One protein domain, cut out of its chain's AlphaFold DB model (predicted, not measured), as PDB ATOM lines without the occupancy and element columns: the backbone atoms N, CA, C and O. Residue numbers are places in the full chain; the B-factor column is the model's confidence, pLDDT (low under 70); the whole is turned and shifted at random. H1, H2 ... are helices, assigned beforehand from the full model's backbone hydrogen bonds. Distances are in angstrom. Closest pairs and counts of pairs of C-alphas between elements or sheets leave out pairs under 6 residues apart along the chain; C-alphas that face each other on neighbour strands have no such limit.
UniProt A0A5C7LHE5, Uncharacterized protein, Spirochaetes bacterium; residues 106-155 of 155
ATOM      1  N   PRO A 106      52.849  39.068  46.189       95.25
ATOM      2  CA  PRO A 106      51.837  40.119  46.055       95.25
ATOM      3  C   PRO A 106      51.246  40.255  44.646       95.25
ATOM      4  O   PRO A 106      50.039  40.434  44.512       95.25
ATOM      5  N   ALA A 107      52.063  40.105  43.599       94.88
ATOM      6  CA  ALA A 107      51.598  40.222  42.215       94.88
ATOM      7  C   ALA A 107      50.642  39.078  41.838       94.88
ATOM      8  O   ALA A 107      49.651  39.281  41.139       94.88
ATOM      9  N   VAL A 108      50.906  37.866  42.332       94.00
ATOM     10  CA  VAL A 108      50.022  36.709  42.122       94.00
ATOM     11  C   VAL A 108      48.723  36.894  42.904       94.00
ATOM     12  O   VAL A 108      47.646  36.657  42.362       94.00
ATOM     13  N   ILE A 109      48.805  37.382  44.145       94.19
ATOM     14  CA  ILE A 109      47.635  37.703  44.974       94.19
ATOM     15  C   ILE A 109      46.725  38.716  44.269       94.19
ATOM     16  O   ILE A 109      45.509  38.532  44.243       94.19
ATOM     17  N   GLU A 110      47.292  39.766  43.676       95.75
ATOM     18  CA  GLU A 110      46.531  40.773  42.936       95.75
ATOM     19  C   GLU A 110      45.817  40.171  41.720       95.75
ATOM     20  O   GLU A 110      44.605  40.337  41.566       95.75
ATOM     21  N   LYS A 111      46.519  39.359  40.921       94.88
ATOM     22  CA  LYS A 111      45.904  38.620  39.807       94.88
ATOM     23  C   LYS A 111      44.767  37.707  40.272       94.88
ATOM     24  O   LYS A 111      43.731  37.635  39.620       94.88
ATOM     25  N   MET A 112      44.925  37.036  41.413       94.06
ATOM     26  CA  MET A 112      43.883  36.177  41.984       94.06
ATOM     27  C   MET A 112      42.655  36.958  42.459       94.06
ATOM     28  O   MET A 112      41.543  36.443  42.370       94.06
ATOM     29  N   LYS A 113      42.829  38.183  42.965       95.06
ATOM     30  CA  LYS A 113      41.706  39.054  43.343       95.06
ATOM     31  C   LYS A 113      40.898  39.508  42.126       95.06
ATOM     32  O   LYS A 113      39.692  39.679  42.238       95.06
ATOM     33  N   ASN A 114      41.539  39.629  40.965       95.00
ATOM     34  CA  ASN A 114      40.879  40.016  39.716       95.00
ATOM     35  C   ASN A 114      40.147  38.859  39.015       95.00
ATOM     36  O   ASN A 114      39.457  39.082  38.022       95.00
ATOM     37  N   LEU A 115      40.279  37.626  39.511       94.31
ATOM     38  CA  LEU A 115      39.611  36.455  38.948       94.31
ATOM     39  C   LEU A 115      38.438  35.997  39.821       94.31
ATOM     40  O   LEU A 115      38.544  36.002  41.052       94.31
ATOM     41  N   PRO A 116      37.331  35.538  39.211       95.44
ATOM     42  CA  PRO A 116      36.177  35.059  39.957       95.44
ATOM     43  C   PRO A 116      36.477  33.739  40.676       95.44
ATOM     44  O   PRO A 116      37.300  32.930  40.243       95.44
ATOM     45  N   HIS A 117      35.762  33.491  41.773       94.19
ATOM     46  CA  HIS A 117      35.812  32.215  42.480       94.19
ATOM     47  C   HIS A 117      35.432  31.037  41.543       94.19
ATOM     48  O   HIS A 117      34.449  31.146  40.808       94.19
ATOM     49  N   PRO A 118      36.119  29.874  41.587       92.69
ATOM     50  CA  PRO A 118      35.859  28.757  40.661       92.69
ATOM     51  C   PRO A 118      34.417  28.230  40.686       92.69
ATOM     52  O   PRO A 118      33.846  27.842  39.671       92.69
ATOM     53  N   THR A 119      33.806  28.196  41.868       92.88
ATOM     54  CA  THR A 119      32.394  27.834  42.039       92.88
ATOM     55  C   THR A 119      31.472  29.008  41.703       92.88
ATOM     56  O   THR A 119      31.520  30.039  42.376       92.88
ATOM     57  N   ARG A 120      30.551  28.802  40.749       94.62
ATOM     58  CA  ARG A 120      29.598  29.816  40.254       94.62
ATOM     59  C   ARG A 120      28.795  30.514  41.354       94.62
ATOM     60  O   ARG A 120      28.613  31.724  41.294       94.62
ATOM     61  N   TRP A 121      28.320  29.767  42.355       94.50
ATOM     62  CA  TRP A 121      27.542  30.344  43.454       94.50
ATOM     63  C   TRP A 121      28.360  31.377  44.236       94.50
ATOM     64  O   TRP A 121      27.940  32.519  44.358       94.50
ATOM     65  N   TYR A 122      29.578  31.036  44.655       93.50
ATOM     66  CA  TYR A 122      30.462  31.979  45.344       93.50
ATOM     67  C   TYR A 122      30.909  33.149  44.454       93.50
ATOM     68  O   TYR A 122      31.006  34.269  44.947       93.50
ATOM     69  N   ALA A 123      31.117  32.924  43.151       94.25
ATOM     70  CA  ALA A 123      31.411  34.003  42.206       94.25
ATOM     71  C   ALA A 123      30.254  35.013  42.108       94.25
ATOM     72  O   ALA A 123      30.494  36.215  42.093       94.25
ATOM     73  N   SER A 124      28.998  34.541  42.126       94.00
ATOM     74  CA  SER A 124      27.816  35.422  42.145       94.00
ATOM     75  C   SER A 124      27.722  36.291  43.404       94.00
ATOM     76  O   SER A 124      27.066  37.324  43.389       94.00
ATOM     77  N   GLN A 125      28.400  35.888  44.484       94.00
ATOM     78  CA  GLN A 125      28.504  36.637  45.739       94.00
ATOM     79  C   GLN A 125      29.726  37.577  45.762       94.00
ATOM     80  O   GLN A 125      30.097  38.071  46.823       94.00
ATOM     81  N   GLY A 126      30.404  37.769  44.625       92.81
ATOM     82  CA  GLY A 126      31.586  38.625  44.511       92.81
ATOM     83  C   GLY A 126      32.874  38.022  45.078       92.81
ATOM     84  O   GLY A 126      33.870  38.730  45.191       92.81
ATOM     85  N   ARG A 127      32.894  36.727  45.436       94.25
ATOM     86  CA  ARG A 127      34.131  36.085  45.904       94.25
ATOM     87  C   ARG A 127      35.108  35.871  44.759       94.25
ATOM     88  O   ARG A 127      34.729  35.537  43.633       94.25
ATOM     89  N   THR A 128      36.382  35.973  45.099       95.94
ATOM     90  CA  THR A 128      37.505  35.902  44.168       95.94
ATOM     91  C   THR A 128      38.218  34.553  44.236       95.94
ATOM     92  O   THR A 128      37.993  33.731  45.136       95.94
ATOM     93  N   LEU A 129      39.129  34.315  43.294       94.38
ATOM     94  CA  LEU A 129      40.035  33.171  43.342       94.38
ATOM     95  C   LEU A 129      40.960  33.230  44.571       94.38
ATOM     96  O   LEU A 129      41.337  32.185  45.105       94.38
ATOM     97  N   HIS A 130      41.296  34.431  45.051       94.56
ATOM     98  CA  HIS A 130      42.068  34.605  46.280       94.56
ATOM     99  C   HIS A 130      41.305  34.083  47.508       94.56
ATOM    100  O   HIS A 130      41.870  33.324  48.297       94.56
ATOM    101  N   ASP A 131      40.009  34.389  47.628       93.81
ATOM    102  CA  ASP A 131      39.171  33.904  48.739       93.81
ATOM    103  C   ASP A 131      39.063  32.377  48.745       93.81
ATOM    104  O   ASP A 131      39.160  31.734  49.794       93.81
ATOM    105  N   TYR A 132      38.926  31.786  47.552       93.00
ATOM    106  CA  TYR A 132      38.985  30.339  47.383       93.00
ATOM    107  C   TYR A 132      40.316  29.776  47.886       93.00
ATOM    108  O   TYR A 132      40.332  28.824  48.662       93.00
ATOM    109  N   ALA A 133      41.441  30.357  47.467       92.38
ATOM    110  CA  ALA A 133      42.752  29.836  47.817       92.38
ATOM    111  C   ALA A 133      43.047  29.946  49.320       92.38
ATOM    112  O   ALA A 133      43.513  28.981  49.918       92.38
ATOM    113  N   VAL A 134      42.717  31.069  49.962       91.62
ATOM    114  CA  VAL A 134      42.940  31.251  51.406       91.62
ATOM    115  C   VAL A 134      42.123  30.258  52.234       91.62
ATOM    116  O   VAL A 134      42.629  29.719  53.217       91.62
ATOM    117  N   ILE A 135      40.876  29.984  51.844       89.88
ATOM    118  CA  ILE A 135      39.981  29.120  52.622       89.88
ATOM    119  C   ILE A 135      40.160  27.653  52.228       89.88
ATOM    120  O   ILE A 135      40.526  26.820  53.058       89.88
ATOM    121  N   ALA A 136      39.933  27.317  50.958       85.38
ATOM    122  CA  ALA A 136      39.935  25.935  50.497       85.38
ATOM    123  C   ALA A 136      41.345  25.334  50.503       85.38
ATOM    124  O   ALA A 136      41.517  24.190  50.928       85.38
ATOM    125  N   MET A 137      42.377  26.089  50.099       89.94
ATOM    126  CA  MET A 137      43.740  25.542  50.084       89.94
ATOM    127  C   MET A 137      44.390  25.489  51.469       89.94
ATOM    128  O   MET A 137      45.351  24.742  51.643       89.94
ATOM    129  N   ARG A 138      43.864  26.182  52.489       87.12
ATOM    130  CA  ARG A 138      44.342  26.036  53.876       87.12
ATOM    131  C   ARG A 138      44.160  24.607  54.387       87.12
ATOM    132  O   ARG A 138      45.112  24.026  54.905       87.12
ATOM    133  N   PHE A 139      42.974  24.037  54.177       87.88
ATOM    134  CA  PHE A 139      42.618  22.685  54.626       87.88
ATOM    135  C   PHE A 139      42.949  21.591  53.600       87.88
ATOM    136  O   PHE A 139      42.882  20.403  53.906       87.88
ATOM    137  N   ALA A 140      43.342  21.976  52.387       90.88
ATOM    138  CA  ALA A 140      43.695  21.041  51.334       90.88
ATOM    139  C   ALA A 140      44.979  20.246  51.642       90.88
ATOM    140  O   ALA A 140      45.996  20.784  52.102       90.88
ATOM    141  N   GLY A 141      44.954  18.956  51.292       91.69
ATOM    142  CA  GLY A 141      46.135  18.093  51.309       91.69
ATOM    143  C   GLY A 141      47.188  18.496  50.266       91.69
ATOM    144  O   GLY A 141      46.920  19.276  49.347       91.69
ATOM    145  N   LYS A 142      48.397  17.923  50.377       89.62
ATOM    146  CA  LYS A 142      49.532  18.214  49.473       89.62
ATOM    147  C   LYS A 142      49.159  18.076  47.991       89.62
ATOM    148  O   LYS A 142      49.488  18.941  47.187       89.62
ATOM    149  N   SER A 143      48.424  17.024  47.635       89.06
ATOM    150  CA  SER A 143      48.024  16.738  46.253       89.06
ATOM    151  C   SER A 143      47.144  17.833  45.640       89.06
ATOM    152  O   SER A 143      47.341  18.202  44.483       89.06
ATOM    153  N   ALA A 144      46.202  18.389  46.404       91.75
ATOM    154  CA  ALA A 144      45.339  19.474  45.949       91.75
ATOM    155  C   ALA A 144      46.118  20.791  45.787       91.75
ATOM    156  O   ALA A 144      45.971  21.451  44.760       91.75
ATOM    157  N   LYS A 145      47.033  21.106  46.715       93.56
ATOM    158  CA  LYS A 145      47.941  22.265  46.606       93.56
ATOM    159  C   LYS A 145      48.836  22.180  45.365       93.56
ATOM    160  O   LYS A 145      48.949  23.143  44.614       93.56
ATOM    161  N   ILE A 146      49.391  21.000  45.082       92.50
ATOM    162  CA  ILE A 146      50.205  20.751  43.879       92.50
ATOM    163  C   ILE A 146      49.377  20.865  42.589       92.50
ATOM    164  O   ILE A 146      49.893  21.301  41.561       92.50
ATOM    165  N   LYS A 147      48.094  20.485  42.601       92.50
ATOM    166  CA  LYS A 147      47.213  20.716  41.444       92.50
ATOM    167  C   LYS A 147      46.959  22.210  41.242       92.50
ATOM    168  O   LYS A 147      47.081  22.683  40.116       92.50
ATOM    169  N   PHE A 148      46.674  22.939  42.320       94.06
ATOM    170  CA  PHE A 148      46.427  24.380  42.277       94.06
ATOM    171  C   PHE A 148      47.663  25.192  41.871       94.06
ATOM    172  O   PHE A 148      47.533  26.212  41.203       94.06
ATOM    173  N   LEU A 149      48.870  24.702  42.169       93.94
ATOM    174  CA  LEU A 149      50.123  25.287  41.686       93.94
ATOM    175  C   LEU A 149      50.123  25.513  40.163       93.94
ATOM    176  O   LEU A 149      50.657  26.514  39.701       93.94
ATOM    177  N   LYS A 150      49.511  24.620  39.371       92.69
ATOM    178  CA  LYS A 150      49.398  24.816  37.914       92.69
ATOM    179  C   LYS A 150      48.593  26.067  37.570       92.69
ATOM    180  O   LYS A 150      48.989  26.799  36.675       92.69
ATOM    181  N   THR A 151      47.505  26.307  38.300       91.31
ATOM    182  CA  THR A 151      46.692  27.517  38.167       91.31
ATOM    183  C   THR A 151      47.506  28.747  38.544       91.31
ATOM    184  O   THR A 151      47.523  29.695  37.776       91.31
ATOM    185  N   LEU A 152      48.252  28.713  39.655       92.12
ATOM    186  CA  LEU A 152      49.106  29.836  40.066       92.12
ATOM    187  C   LEU A 152      50.178  30.182  39.026       92.12
ATOM    188  O   LEU A 152      50.449  31.353  38.803       92.12
ATOM    189  N   LYS A 153      50.761  29.177  38.364       92.56
ATOM    190  CA  LYS A 153      51.751  29.386  37.294       92.56
ATOM    191  C   LYS A 153      51.167  29.993  36.021       92.56
ATOM    192  O   LYS A 153      51.922  30.543  35.230       92.56
ATOM    193  N   SER A 154      49.861  29.853  35.797       89.88
ATOM    194  CA  SER A 154      49.180  30.430  34.634       89.88
ATOM    195  C   SER A 154      48.661  31.853  34.857       89.88
ATOM    196  O   SER A 154      48.087  32.415  33.931       89.88
ATOM    197  N   LEU A 155      48.819  32.407  36.067       87.69
ATOM    198  CA  LEU A 155      48.410  33.773  36.402       87.69
ATOM    199  C   LEU A 155      49.471  34.780  35.970       87.69
ATOM    200  O   LEU A 155      49.146  35.673  35.162       87.69
TER     201      LEU A 155
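Overview. This is residues 106 to 155 of the 155 residues of an uncharacterized protein of Spirochaetes bacterium (UniProt A0A5C7LHE5). Two helices, H3 and H4, run side by side in opposite ways as a loose pair, joined by a tight turn at one end, and H1 lies crosswise at the other end, by the start of H3 and the end of H4. The small helix H2 lies off to one side, past the start of H3 and away from H4, while residues 138 to 143, at the turn between H3 and H4, stick out. The printed part has 50 residues with four named helices, in the order H1, H2, H3, H4, and no named strand; the class is all helix. The whole is compact, with a radius of gyration of the C-alphas of 10.6 A, and it spans 28 by 22 by 15 A.

Along the chain. Find C-alpha 106 at (51.837, 40.119, 46.055); from there H1 runs through residues 106 to 113, 10.5 A from first to last C-alpha. Go on to H2, residues 120 to 124, a short helix of 6.2 A. H3 covers residues 129 to 139; look for C-alpha 129 at (40.035, 33.171, 43.342), from which the helix runs 15.6 A to C-alpha 139. H4, residues 142 to 153, is the longest helix with 12 residues and 16.7 A, and it ends with C-alpha 153 at (51.751, 29.386, 37.294).

Arrangement. Begin at Met 112 in H1 and look across to His 130 in H3: their C-alphas, the closest of the two helices, are 4.9 A apart. H1 and H3 touch, and their lines are about perpendicular at 78 degrees. H1 and H4 are close but not clearly touching, with the closest C-alphas, those of Val 108 and Leu 152, 7.2 A apart; their lines are about perpendicular at 85 degrees. H2 and H3 are near each other, with 5 pairs of C-alphas within 10 A, but H2 is apart from H1 and from H4. H3 and H4 are close but not clearly touching, at a shallow tilt of 18 degrees, opposite ways; their closest C-alphas, those of Met 137 and Lys 145, are 6.4 A apart. In the backbones of H1 and H2 every O i to N i+4 pair is within hydrogen-bond range, while in H3 it is 5 of 7 and in H4 6 of 8.

Size, cuts and confidence. Look for the two C-alphas farthest apart at Ser 124 and Lys 142, 28.7 A from each other. The C-alphas of the first and last printed residues, Pro 106 and Leu 155, are 12.0 A apart, and Leu 155 is the chain's last residue. The printed part has no cut. The links from H2 to H3 and from H3 to H4 are tight, the link from H1 to H2 is short, and there is no long link. Residues 138 to 143 stand free. The mean pLDDT of the printed part is 92.7, and no printed residue is under 70.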